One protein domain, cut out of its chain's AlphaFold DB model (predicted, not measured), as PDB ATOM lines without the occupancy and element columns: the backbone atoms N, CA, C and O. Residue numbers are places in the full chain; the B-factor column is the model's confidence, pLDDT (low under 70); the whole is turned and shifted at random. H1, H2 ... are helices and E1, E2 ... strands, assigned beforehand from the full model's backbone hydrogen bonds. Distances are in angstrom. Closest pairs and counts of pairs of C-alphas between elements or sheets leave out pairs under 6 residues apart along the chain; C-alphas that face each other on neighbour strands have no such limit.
ATOM      1  N   LYS A   3       9.854  22.705  11.410       85.12
ATOM      2  CA  LYS A   3      10.442  21.629  10.615       85.12
ATOM      3  C   LYS A   3      11.923  21.917  10.393       85.12
ATOM      4  O   LYS A   3      12.371  23.060  10.508       85.12
ATOM      5  N   TYR A   4      12.670  20.867  10.087       87.56
ATOM      6  CA  TYR A   4      14.102  20.933   9.843       87.56
ATOM      7  C   TYR A   4      14.412  20.333   8.477       87.56
ATOM      8  O   TYR A   4      13.794  19.345   8.076       87.56
ATOM      9  N   ARG A   5      15.345  20.947   7.754       90.19
ATOM     10  CA  ARG A   5      15.830  20.465   6.457       90.19
ATOM     11  C   ARG A   5      17.319  20.729   6.321       90.19
ATOM     12  O   ARG A   5      17.839  21.650   6.951       90.19
ATOM     13  N   PHE A   6      17.978  19.947   5.480       92.50
ATOM     14  CA  PHE A   6      19.373  20.175   5.140       92.50
ATOM     15  C   PHE A   6      19.473  21.190   4.013       92.50
ATOM     16  O   PHE A   6      18.688  21.183   3.062       92.50
ATOM     17  N   VAL A   7      20.443  22.078   4.140       94.12
ATOM     18  CA  VAL A   7      20.641  23.216   3.257       94.12
ATOM     19  C   VAL A   7      22.098  23.317   2.858       94.12
ATOM     20  O   VAL A   7      22.956  23.193   3.721       94.12
ATOM     21  N   ASN A   8      22.368  23.649   1.602       94.25
ATOM     22  CA  ASN A   8      23.698  24.031   1.151       94.25
ATOM     23  C   ASN A   8      23.623  25.360   0.375       94.25
ATOM     24  O   ASN A   8      22.798  25.522  -0.527       94.25
ATOM     25  N   THR A   9      24.441  26.331   0.784       93.06
ATOM     26  CA  THR A   9      24.560  27.674   0.182       93.06
ATOM     27  C   THR A   9      25.938  27.911  -0.438       93.06
ATOM     28  O   THR A   9      26.272  29.043  -0.769       93.06
ATOM     29  N   ASP A  10      26.764  26.871  -0.553       92.38
ATOM     30  CA  ASP A  10      28.078  26.948  -1.177       92.38
ATOM     31  C   ASP A  10      27.941  27.229  -2.679       92.38
ATOM     32  O   ASP A  10      27.287  26.494  -3.425       92.38
ATOM     33  N   GLU A  11      28.568  28.314  -3.130       92.50
ATOM     34  CA  GLU A  11      28.463  28.770  -4.514       92.50
ATOM     35  C   GLU A  11      29.074  27.781  -5.511       92.50
ATOM     36  O   GLU A  11      28.588  27.685  -6.643       92.50
ATOM     37  N   LYS A  12      30.101  27.011  -5.116       91.31
ATOM     38  CA  LYS A  12      30.713  26.007  -5.997       91.31
ATOM     39  C   LYS A  12      29.754  24.840  -6.205       91.31
ATOM     40  O   LYS A  12      29.471  24.511  -7.355       91.31
ATOM     41  N   ALA A  13      29.178  24.306  -5.128       90.50
ATOM     42  CA  ALA A  13      28.183  23.234  -5.200       90.50
ATOM     43  C   ALA A  13      26.956  23.646  -6.032       90.50
ATOM     44  O   ALA A  13      26.491  22.899  -6.892       90.50
ATOM     45  N   ILE A  14      26.452  24.871  -5.836       93.19
ATOM     46  CA  ILE A  14      25.342  25.410  -6.635       93.19
ATOM     47  C   ILE A  14      25.736  25.529  -8.112       93.19
ATOM     48  O   ILE A  14      24.952  25.172  -8.993       93.19
ATOM     49  N   THR A  15      26.944  26.015  -8.403       93.38
ATOM     50  CA  THR A  15      27.436  26.161  -9.780       93.38
ATOM     51  C   THR A  15      27.540  24.813 -10.485       93.38
ATOM     52  O   THR A  15      27.140  24.697 -11.642       93.38
ATOM     53  N   GLU A  16      28.058  23.792  -9.806       91.25
ATOM     54  CA  GLU A  16      28.129  22.428 -10.334       91.25
ATOM     55  C   GLU A  16      26.735  21.878 -10.635       91.25
ATOM     56  O   GLU A  16      26.490  21.402 -11.742       91.25
ATOM     57  N   VAL A  17      25.785  22.053  -9.714       91.31
ATOM     58  CA  VAL A  17      24.384  21.674  -9.930       91.31
ATOM     59  C   VAL A  17      23.784  22.369 -11.154       91.31
ATOM     60  O   VAL A  17      23.173  21.712 -11.996       91.31
ATOM     61  N   LEU A  18      23.967  23.686 -11.289       92.00
ATOM     62  CA  LEU A  18      23.456  24.451 -12.431       92.00
ATOM     63  C   LEU A  18      24.065  23.980 -13.760       92.00
ATOM     64  O   LEU A  18      23.356  23.901 -14.765       92.00
ATOM     65  N   LYS A  19      25.358  23.627 -13.767       92.00
ATOM     66  CA  LYS A  19      26.029  23.044 -14.940       92.00
ATOM     67  C   LYS A  19      25.437  21.684 -15.307       92.00
ATOM     68  O   LYS A  19      25.148  21.468 -16.480       92.00
ATOM     69  N   THR A  20      25.213  20.812 -14.324       90.06
ATOM     70  CA  THR A  20      24.640  19.471 -14.527       90.06
ATOM     71  C   THR A  20      23.200  19.523 -15.032       90.06
ATOM     72  O   THR A  20      22.827  18.761 -15.920       90.06
ATOM     73  N   ILE A  21      22.381  20.443 -14.508       90.88
ATOM     74  CA  ILE A  21      21.013  20.666 -15.005       90.88
ATOM     75  C   ILE A  21      21.049  21.144 -16.462       90.88
ATOM     76  O   ILE A  21      20.252  20.696 -17.288       90.88
ATOM     77  N   GLY A  22      21.977  22.050 -16.774       91.50
ATOM     78  CA  GLY A  22      22.110  22.658 -18.086       91.50
ATOM     79  C   GLY A  22      21.076  23.758 -18.346       91.50
ATOM     80  O   GLY A  22      19.972  23.782 -17.798       91.50
ATOM     81  N   LYS A  23      21.440  24.690 -19.233       91.56
ATOM     82  CA  LYS A  23      20.666  25.911 -19.504       91.56
ATOM     83  C   LYS A  23      19.221  25.631 -19.931       91.56
ATOM     84  O   LYS A  23      18.309  26.255 -19.408       91.56
ATOM     85  N   VAL A  24      19.014  24.680 -20.843       92.31
ATOM     86  CA  VAL A  24      17.691  24.393 -21.427       92.31
ATOM     87  C   VAL A  24      16.695  23.923 -20.366       92.31
ATOM     88  O   VAL A  24      15.592  24.455 -20.276       92.31
ATOM     89  N   ARG A  25      17.087  22.954 -19.529       92.94
ATOM     90  CA  ARG A  25      16.217  22.432 -18.463       92.94
ATOM     91  C   ARG A  25      15.939  23.493 -17.401       92.94
ATOM     92  O   ARG A  25      14.825  23.569 -16.893       92.94
ATOM     93  N   PHE A  26      16.945  24.305 -17.085       93.88
ATOM     94  CA  PHE A  26      16.821  25.377 -16.109       93.88
ATOM     95  C   PHE A  26      15.870  26.488 -16.575       93.88
ATOM     96  O   PHE A  26      14.952  26.842 -15.838       93.88
ATOM     97  N   ASP A  27      16.052  26.994 -17.798       94.31
ATOM     98  CA  ASP A  27      15.188  28.032 -18.371       94.31
ATOM     99  C   ASP A  27      13.733  27.518 -18.476       94.31
ATOM    100  O   ASP A  27      12.813  28.185 -17.999       94.31
ATOM    101  N   PHE A  28      13.520  26.274 -18.930       94.31
ATOM    102  CA  PHE A  28      12.189  25.648 -18.957       94.31
ATOM    103  C   PHE A  28      11.542  25.533 -17.562       94.31
ATOM    104  O   PHE A  28      10.344  25.781 -17.393       94.31
ATOM    105  N   ALA A  29      12.312  25.172 -16.528       93.69
ATOM    106  CA  ALA A  29      11.804  25.062 -15.158       93.69
ATOM    107  C   ALA A  29      11.361  26.417 -14.574       93.69
ATOM    108  O   ALA A  29      10.437  26.470 -13.761       93.69
ATOM    109  N   ILE A  30      12.007  27.509 -14.985       93.94
ATOM    110  CA  ILE A  30      11.636  28.871 -14.587       93.94
ATOM    111  C   ILE A  30      10.368  29.314 -15.314       93.94
ATOM    112  O   ILE A  30       9.421  29.762 -14.664       93.94
ATOM    113  N   GLU A  31      10.333  29.150 -16.640       93.75
ATOM    114  CA  GLU A  31       9.212  29.569 -17.488       93.75
ATOM    115  C   GLU A  31       7.922  28.826 -17.134       93.75
ATOM    116  O   GLU A  31       6.885  29.452 -16.924       93.75
ATOM    117  N   SER A  32       7.995  27.504 -16.958       92.75
ATOM    118  CA  SER A  32       6.838  26.675 -16.576       92.75
ATOM    119  C   SER A  32       6.217  27.053 -15.226       92.75
ATOM    120  O   SER A  32       5.063  26.725 -14.960       92.75
ATOM    121  N   ARG A  33       6.966  27.754 -14.370       90.31
ATOM    122  CA  ARG A  33       6.508  28.249 -13.066       90.31
ATOM    123  C   ARG A  33       6.164  29.739 -13.072       90.31
ATOM    124  O   ARG A  33       5.816  30.267 -12.020       90.31
ATOM    125  N   GLY A  34       6.284  30.417 -14.216       91.56
ATOM    126  CA  GLY A  34       6.032  31.853 -14.341       91.56
ATOM    127  C   GLY A  34       6.969  32.715 -13.491       91.56
ATOM    128  O   GLY A  34       6.585  33.798 -13.058       91.56
ATOM    129  N   MET A  35       8.176  32.226 -13.192       90.56
ATOM    130  CA  MET A  35       9.126  32.942 -12.343       90.56
ATOM    131  C   MET A  35      10.057  33.826 -13.176       90.56
ATOM    132  O   MET A  35      10.370  33.529 -14.325       90.56
ATOM    133  N   ALA A  36      10.552  34.910 -12.578       91.56
ATOM    134  CA  ALA A  36      11.596  35.713 -13.202       91.56
ATOM    135  C   ALA A  36      12.915  34.927 -13.284       91.56
ATOM    136  O   ALA A  36      13.186  34.034 -12.471       91.56
ATOM    137  N   LYS A  37      13.778  35.293 -14.236       91.88
ATOM    138  CA  LYS A  37      15.101  34.678 -14.359       91.88
ATOM    139  C   LYS A  37      15.979  35.041 -13.149       91.88
ATOM    140  O   LYS A  37      16.154  36.228 -12.868       91.88
ATOM    141  N   PRO A  38      16.545  34.058 -12.429       92.75
ATOM    142  CA  PRO A  38      17.524  34.299 -11.378       92.75
ATOM    143  C   PRO A  38      18.758  35.043 -11.894       92.75
ATOM    144  O   PRO A  38      19.259  34.742 -12.976       92.75
ATOM    145  N   VAL A  39      19.260  35.994 -11.103       90.69
ATOM    146  CA  VAL A  39      20.345  36.906 -11.518       90.69
ATOM    147  C   VAL A  39      21.598  36.742 -10.659       90.69
ATOM    148  O   VAL A  39      22.708  36.877 -11.166       90.69
ATOM    149  N   LYS A  40      21.451  36.453  -9.358       93.00
ATOM    150  CA  LYS A  40      22.571  36.432  -8.403       93.00
ATOM    151  C   LYS A  40      22.823  35.031  -7.866       93.00
ATOM    152  O   LYS A  40      21.955  34.476  -7.205       93.00
ATOM    153  N   LEU A  41      24.026  34.495  -8.068       92.19
ATOM    154  CA  LEU A  41      24.390  33.162  -7.574       92.19
ATOM    155  C   LEU A  41      24.184  33.022  -6.053       92.19
ATOM    156  O   LEU A  41      23.587  32.050  -5.608       92.19
ATOM    157  N   ALA A  42      24.555  34.044  -5.278       92.88
ATOM    158  CA  ALA A  42      24.403  34.082  -3.820       92.88
ATOM    159  C   ALA A  42      22.949  33.959  -3.308       92.88
ATOM    160  O   ALA A  42      22.722  33.702  -2.128       92.88
ATOM    161  N   ASN A  43      21.949  34.151  -4.175       95.38
ATOM    162  CA  ASN A  43      20.540  34.002  -3.813       95.38
ATOM    163  C   ASN A  43      20.018  32.576  -4.035       95.38
ATOM    164  O   ASN A  43      18.853  32.300  -3.731       95.38
ATOM    165  N   PHE A  44      20.838  31.684  -4.586       95.94
ATOM    166  CA  PHE A  44      20.501  30.277  -4.720       95.94
ATOM    167  C   PHE A  44      20.791  29.499  -3.451       95.94
ATOM    168  O   PHE A  44      21.571  29.889  -2.583       95.94
ATOM    169  N   LYS A  45      20.138  28.348  -3.376       95.12
ATOM    170  CA  LYS A  45      20.269  27.421  -2.275       95.12
ATOM    171  C   LYS A  45      19.855  26.030  -2.711       95.12
ATOM    172  O   LYS A  45      18.842  25.870  -3.392       95.12
ATOM    173  N   LEU A  46      20.593  25.033  -2.255       94.81
ATOM    174  CA  LEU A  46      20.193  23.639  -2.351       94.81
ATOM    175  C   LEU A  46      19.489  23.232  -1.063       94.81
ATOM    176  O   LEU A  46      19.913  23.582   0.039       94.81
ATOM    177  N   ILE A  47      18.394  22.502  -1.207       94.25
ATOM    178  CA  ILE A  47      17.597  21.996  -0.095       94.25
ATOM    179  C   ILE A  47      17.484  20.492  -0.264       94.25
ATOM    180  O   ILE A  47      16.920  20.028  -1.249       94.25
ATOM    181  N   TRP A  48      17.978  19.737   0.709       91.88
ATOM    182  CA  TRP A  48      17.833  18.292   0.722       91.88
ATOM    183  C   TRP A  48      16.697  17.884   1.649       91.88
ATOM    184  O   TRP A  48      16.699  18.175   2.852       91.88
ATOM    185  N   GLN A  49      15.698  17.219   1.072       86.25
ATOM    186  CA  GLN A  49      14.519  16.765   1.792       86.25
ATOM    187  C   GLN A  49      13.973  15.479   1.163       86.25
ATOM    188  O   GLN A  49      13.881  15.367  -0.056       86.25
ATOM    189  N   PHE A  50      13.616  14.500   2.001       81.19
ATOM    190  CA  PHE A  50      12.999  13.231   1.583       81.19
ATOM    191  C   PHE A  50      13.709  12.535   0.403       81.19
ATOM    192  O   PHE A  50      13.054  12.039  -0.507       81.19
ATOM    193  N   ARG A  51      15.051  12.479   0.433       83.44
ATOM    194  CA  ARG A  51      15.909  11.867  -0.610       83.44
ATOM    195  C   ARG A  51      15.925  12.598  -1.958       83.44
ATOM    196  O   ARG A  51      16.314  12.016  -2.961       83.44
ATOM    197  N   THR A  52      15.512  13.861  -1.988       89.56
ATOM    198  CA  THR A  52      15.610  14.702  -3.182       89.56
ATOM    199  C   THR A  52      16.355  15.989  -2.871       89.56
ATOM    200  O   THR A  52      16.204  16.563  -1.787       89.56
ATOM    201  N   CYS A  53      17.131  16.464  -3.844       92.50
ATOM    202  CA  CYS A  53      17.701  17.801  -3.815       92.50
ATOM    203  C   CYS A  53      16.761  18.756  -4.541       92.50
ATOM    204  O   CYS A  53      16.278  18.463  -5.629       92.50
ATOM    205  N   SER A  54      16.481  19.907  -3.954       94.62
ATOM    206  CA  SER A  54      15.728  20.977  -4.591       94.62
ATOM    207  C   SER A  54      16.627  22.188  -4.766       94.62
ATOM    208  O   SER A  54      17.240  22.647  -3.803       94.62
ATOM    209  N   LEU A  55      16.652  22.737  -5.976       95.00
ATOM    210  CA  LEU A  55      17.231  24.048  -6.227       95.00
ATOM    211  C   LEU A  55      16.180  25.104  -5.900       95.00
ATOM    212  O   LEU A  55      15.061  25.051  -6.417       95.00
ATOM    213  N   ALA A  56      16.527  26.059  -5.051       95.44
ATOM    214  CA  ALA A  56      15.668  27.170  -4.679       95.44
ATOM    215  C   ALA A  56      16.399  28.502  -4.846       95.44
ATOM    216  O   ALA A  56      17.628  28.559  -4.806       95.44
ATOM    217  N   TYR A  57      15.631  29.573  -5.014       96.19
ATOM    218  CA  TYR A  57      16.145  30.919  -5.214       96.19
ATOM    219  C   TYR A  57      15.346  31.941  -4.416       96.19
ATOM    220  O   TYR A  57      14.121  31.854  -4.325       96.19
ATOM    221  N   LYS A  58      16.041  32.918  -3.838       95.62
ATOM    222  CA  LYS A  58      15.428  34.060  -3.162       95.62
ATOM    223  C   LYS A  58      15.379  35.257  -4.109       95.62
ATOM    224  O   LYS A  58      16.412  35.856  -4.419       95.62
ATOM    225  N   TYR A  59      14.184  35.612  -4.569       93.19
ATOM    226  CA  TYR A  59      14.014  36.770  -5.441       93.19
ATOM    227  C   TYR A  59      14.183  38.088  -4.672       93.19
ATOM    228  O   TYR A  59      13.937  38.144  -3.464       93.19
ATOM    229  N   PRO A  60      14.650  39.162  -5.334       90.81
ATOM    230  CA  PRO A  60      14.689  40.485  -4.722       90.81
ATOM    231  C   PRO A  60      13.290  40.902  -4.253       90.81
ATOM    232  O   PRO A  60      12.344  40.829  -5.026       90.81
ATOM    233  N   GLY A  61      13.170  41.336  -2.999       87.94
ATOM    234  CA  GLY A  61      11.882  41.690  -2.389       87.94
ATOM    235  C   GLY A  61      11.173  40.528  -1.685       87.94
ATOM    236  O   GLY A  61      10.326  40.778  -0.831       87.94
ATOM    237  N   ASP A  62      11.578  39.280  -1.936       88.50
ATOM    238  CA  ASP A  62      10.989  38.125  -1.268       88.50
ATOM    239  C   ASP A  62      11.663  37.837   0.076       88.50
ATOM    240  O   ASP A  62      12.890  37.843   0.232       88.50
ATOM    241  N   PHE A  63      10.847  37.480   1.065       87.25
ATOM    242  CA  PHE A  63      11.335  36.979   2.352       87.25
ATOM    243  C   PHE A  63      11.667  35.485   2.313       87.25
ATOM    244  O   PHE A  63      12.474  35.010   3.115       87.25
ATOM    245  N   ARG A  64      11.057  34.737   1.386       89.69
ATOM    246  CA  ARG A  64      11.143  33.275   1.293       89.69
ATOM    247  C   ARG A  64      11.929  32.851   0.050       89.69
ATOM    248  O   ARG A  64      12.059  33.600  -0.907       89.69
ATOM    249  N   TYR A  65      12.463  31.632   0.093       92.81
ATOM    250  CA  TYR A  65      13.051  30.991  -1.080       92.81
ATOM    251  C   TYR A  65      11.952  30.292  -1.876       92.81
ATOM    252  O   TYR A  65      11.218  29.471  -1.321       92.81
ATOM    253  N   SER A  66      11.897  30.568  -3.171       93.31
ATOM    254  CA  SER A  66      11.034  29.881  -4.122       93.31
ATOM    255  C   SER A  66      11.770  28.672  -4.680       93.31
ATOM    256  O   SER A  66      12.903  28.771  -5.151       93.31
ATOM    257  N   LYS A  67      11.144  27.497  -4.609       93.94
ATOM    258  CA  LYS A  67      11.685  26.289  -5.237       93.94
ATOM    259  C   LYS A  67      11.646  26.481  -6.753       93.94
ATOM    260  O   LYS A  67      10.606  26.854  -7.286       93.94
ATOM    261  N   ILE A  68      12.750  26.201  -7.436       93.94
ATOM    262  CA  ILE A  68      12.832  26.214  -8.901       93.94
ATOM    263  C   ILE A  68      12.540  24.819  -9.431       93.94
ATOM    264  O   ILE A  68      11.626  24.636 -10.225       93.94
ATOM    265  N   MET A  69      13.271  23.813  -8.952       93.75
ATOM    266  CA  MET A  69      13.105  22.441  -9.424       93.75
ATOM    267  C   MET A  69      13.606  21.414  -8.415       93.75
ATOM    268  O   MET A  69      14.329  21.746  -7.476       93.75
ATOM    269  N   GLU A  70      13.210  20.162  -8.630       92.94
ATOM    270  CA  GLU A  70      13.798  18.989  -7.983       92.94
ATOM    271  C   GLU A  70      14.848  18.366  -8.894       92.94
ATOM    272  O   GLU A  70      14.660  18.271 -10.106       92.94
ATOM    273  N   ILE A  71      15.931  17.906  -8.290       90.25
ATOM    274  CA  ILE A  71      17.046  17.233  -8.933       90.25
ATOM    275  C   ILE A  71      17.084  15.833  -8.325       90.25
ATOM    276  O   ILE A  71      17.594  15.627  -7.222       90.25
ATOM    277  N   ARG A  72      16.444  14.883  -9.010       82.44
ATOM    278  CA  ARG A  72      16.280  13.505  -8.518       82.44
ATOM    279  C   ARG A  72      17.562  12.682  -8.608       82.44
ATOM    280  O   ARG A  72      17.761  11.799  -7.792       82.44
ATOM    281  N   GLU A  73      18.420  13.001  -9.570       79.12
ATOM    282  CA  GLU A  73      19.689  12.304  -9.837       79.12
ATOM    283  C   GLU A  73      20.869  12.902  -9.053       79.12
ATOM    284  O   GLU A  73      22.024  12.621  -9.350       79.12
ATOM    285  N   TYR A  74      20.602  13.774  -8.077       79.62
ATOM    286  CA  TYR A  74      21.651  14.387  -7.273       79.62
ATOM    287  C   TYR A  74      21.915  13.554  -6.024       79.62
ATOM    288  O   TYR A  74      21.018  13.368  -5.203       79.62
ATOM    289  N   GLU A  75      23.151  13.102  -5.852       81.31
ATOM    290  CA  GLU A  75      23.604  12.481  -4.610       81.31
ATOM    291  C   GLU A  75      24.069  13.561  -3.637       81.31
ATOM    292  O   GLU A  75      24.847  14.444  -3.995       81.31
ATOM    293  N   MET A  76      23.567  13.521  -2.401       80.69
ATOM    294  CA  MET A  76      23.932  14.493  -1.371       80.69
ATOM    295  C   MET A  76      25.415  14.332  -0.997       80.69
ATOM    296  O   MET A  76      25.769  13.287  -0.451       80.69
ATOM    297  N   PRO A  77      26.275  15.350  -1.202       80.81
ATOM    298  CA  PRO A  77      27.661  15.274  -0.755       80.81
ATOM    299  C   PRO A  77      27.750  15.170   0.769       80.81
ATOM    300  O   PRO A  77      26.906  15.717   1.478       80.81
ATOM    301  N   GLU A  78      28.814  14.551   1.283       80.19
ATOM    302  CA  GLU A  78      29.016  14.370   2.731       80.19
ATOM    303  C   GLU A  78      29.178  15.692   3.505       80.19
ATOM    304  O   GLU A  78      28.953  15.743   4.714       80.19
ATOM    305  N   LYS A  79      29.587  16.774   2.827       83.38
ATOM    306  CA  LYS A  79      29.934  18.068   3.439       83.38
ATOM    307  C   LYS A  79      29.185  19.232   2.788       83.38
ATOM    308  O   LYS A  79      28.663  19.120   1.682       83.38
ATOM    309  N   GLY A  80      29.157  20.369   3.487       83.56
ATOM    310  CA  GLY A  80      28.537  21.615   3.011       83.56
ATOM    311  C   GLY A  80      27.055  21.773   3.366       83.56
ATOM    312  O   GLY A  80      26.451  22.783   3.016       83.56
ATOM    313  N   TRP A  81      26.473  20.807   4.083       90.69
ATOM    314  CA  TRP A  81      25.079  20.852   4.517       90.69
ATOM    315  C   TRP A  81      24.943  21.359   5.948       90.69
ATOM    316  O   TRP A  81      25.579  20.847   6.867       90.69
ATOM    317  N   ILE A  82      24.062  22.333   6.137       92.38
ATOM    318  CA  ILE A  82      23.677  22.871   7.438       92.38
ATOM    319  C   ILE A  82      22.209  22.564   7.724       92.38
ATOM    320  O   ILE A  82      21.378  22.486   6.816       92.38
ATOM    321  N   TRP A  83      21.881  22.403   9.003       90.25
ATOM    322  CA  TRP A  83      20.498  22.285   9.445       90.25
ATOM    323  C   TRP A  83      19.820  23.651   9.422       90.25
ATOM    324  O   TRP A  83      20.213  24.567  10.140       90.25
ATOM    325  N   GLU A  84      18.752  23.772   8.642       90.38
ATOM    326  CA  GLU A  84      17.879  24.936   8.668       90.38
ATOM    327  C   GLU A  84      16.555  24.597   9.350       90.38
ATOM    328  O   GLU A  84      15.824  23.695   8.930       90.38
ATOM    329  N   LYS A  85      16.219  25.389  10.369       88.25
ATOM    330  CA  LYS A  85      14.891  25.419  10.978       88.25
ATOM    331  C   LYS A  85      13.976  26.314  10.145       88.25
ATOM    332  O   LYS A  85      14.293  27.479   9.921       88.25
ATOM    333  N   TYR A  86      12.821  25.800   9.737       82.25
ATOM    334  CA  TYR A  86      11.831  26.561   8.978       82.25
ATOM    335  C   TYR A  86      10.410  26.363   9.524       82.25
ATOM    336  O   TYR A  86      10.128  25.434  10.291       82.25
ATOM    337  N   ARG A  87       9.520  27.289   9.165       75.31
ATOM    338  CA  ARG A  87       8.072  27.185   9.371       75.31
ATOM    339  C   ARG A  87       7.437  27.023   7.990       75.31
ATOM    340  O   ARG A  87       7.811  27.777   7.092       75.31
ATOM    341  N   ASP A  88       6.564  26.030   7.842       64.12
ATOM    342  CA  ASP A  88       5.642  25.959   6.696       64.12
ATOM    343  C   ASP A  88       4.687  27.161   6.733       64.12
ATOM    344  O   ASP A  88       4.193  27.456   7.850       64.12
TER     345      ASP A  88
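AT A GLANCE: This is residues 3 to 88 of the 88 residues of an uncharacterized protein of Leeuwenhoekiella marinoflava (UniProt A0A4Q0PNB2). A strongly twisted wall of five antiparallel strands has two short helices packed on one face, set almost at a right angle to each other: H1 crosses E2 and E3, while H2 packs mainly on the edge strand E4. The first and last strands, E1 and E5, lie side by side at the other end of the sheet. The printed part has 86 residues, with the named elements in the order E1, H1, H2, E2, E3, E4, E5; the sheet's order is E4, E3, E2, E1, E5, and the class is mixed, helices and strands. The whole is compact, with a radius of gyration of the C-alphas of 12.3 A, and rounded, spanning 29 by 28 by 21 A.

IN THESE COORDINATES: Find C-alpha 3 at (10.442, 21.629, 10.615); from there E1, residues 3 to 8, runs 16.5 A. Next come H1, residues 11 to 21, 15.2 A long, and H2, residues 23 to 31, 12.2 A long. Look for C-alpha 44 at (20.501, 30.277, -4.720), where E2, residues 44 to 49, begins its 16.1 A. E3 takes residues 52 to 57, 16.4 A, and E4 residues 66 to 71, 14.8 A. E5, residues 82 to 87, runs 16.3 A and ends at C-alpha 87, (8.072, 27.185, 9.371).

HOW THE PARTS SIT: Begin with the sheet, where E1 and E5 are antiparallel at 138 degrees, with N 5 and O 84 3.0 A apart. E2 and E1 are antiparallel at 130 degrees, with N 46 and O 8 at 2.8 A. E2, E3 and E4 form a meander, each strand the antiparallel neighbour of the one before. In the hairpin E2 and E3, N 54 and O 47 are 2.7 A apart; in the hairpin E3 and E4, N 71 and O 53 are 2.7 A apart. E4 and E5 are the edge strands, and they are apart. H1 and H2 on one face of the sheet make two layers, helices on one face of a sheet. H1 has a height over the sheet of 9.1 A and lies, only just, over E3 and E2, with 3 C-alphas falling on each; it runs across the strands, at 68 degrees to E2 on the local plane. The closest C-alphas of H1 and E2 are those of Ile 14 and Leu 46, 6.9 A apart. H2 is on the sheet too, and its closest C-alphas with E4 are those of Ile 30 and Ile 68, 6.4 A apart. H1 and H2 are close but not clearly touching, about perpendicular at 87 degrees, with the C-alphas of Leu 18 and Phe 26 closest at 7.6 A. In H1 and H2 every O i to N i+4 pair is within hydrogen-bond range.

THE WHOLE: The two C-alphas farthest apart are those of Gly 34 and Glu 78, 33.5 A. The printed part has no cut, and the one long link is H2 to E2, residues 32 to 43. Mean pLDDT of the printed part is 90.1, and residue 88, the chain's last, is the one printed residue under 70.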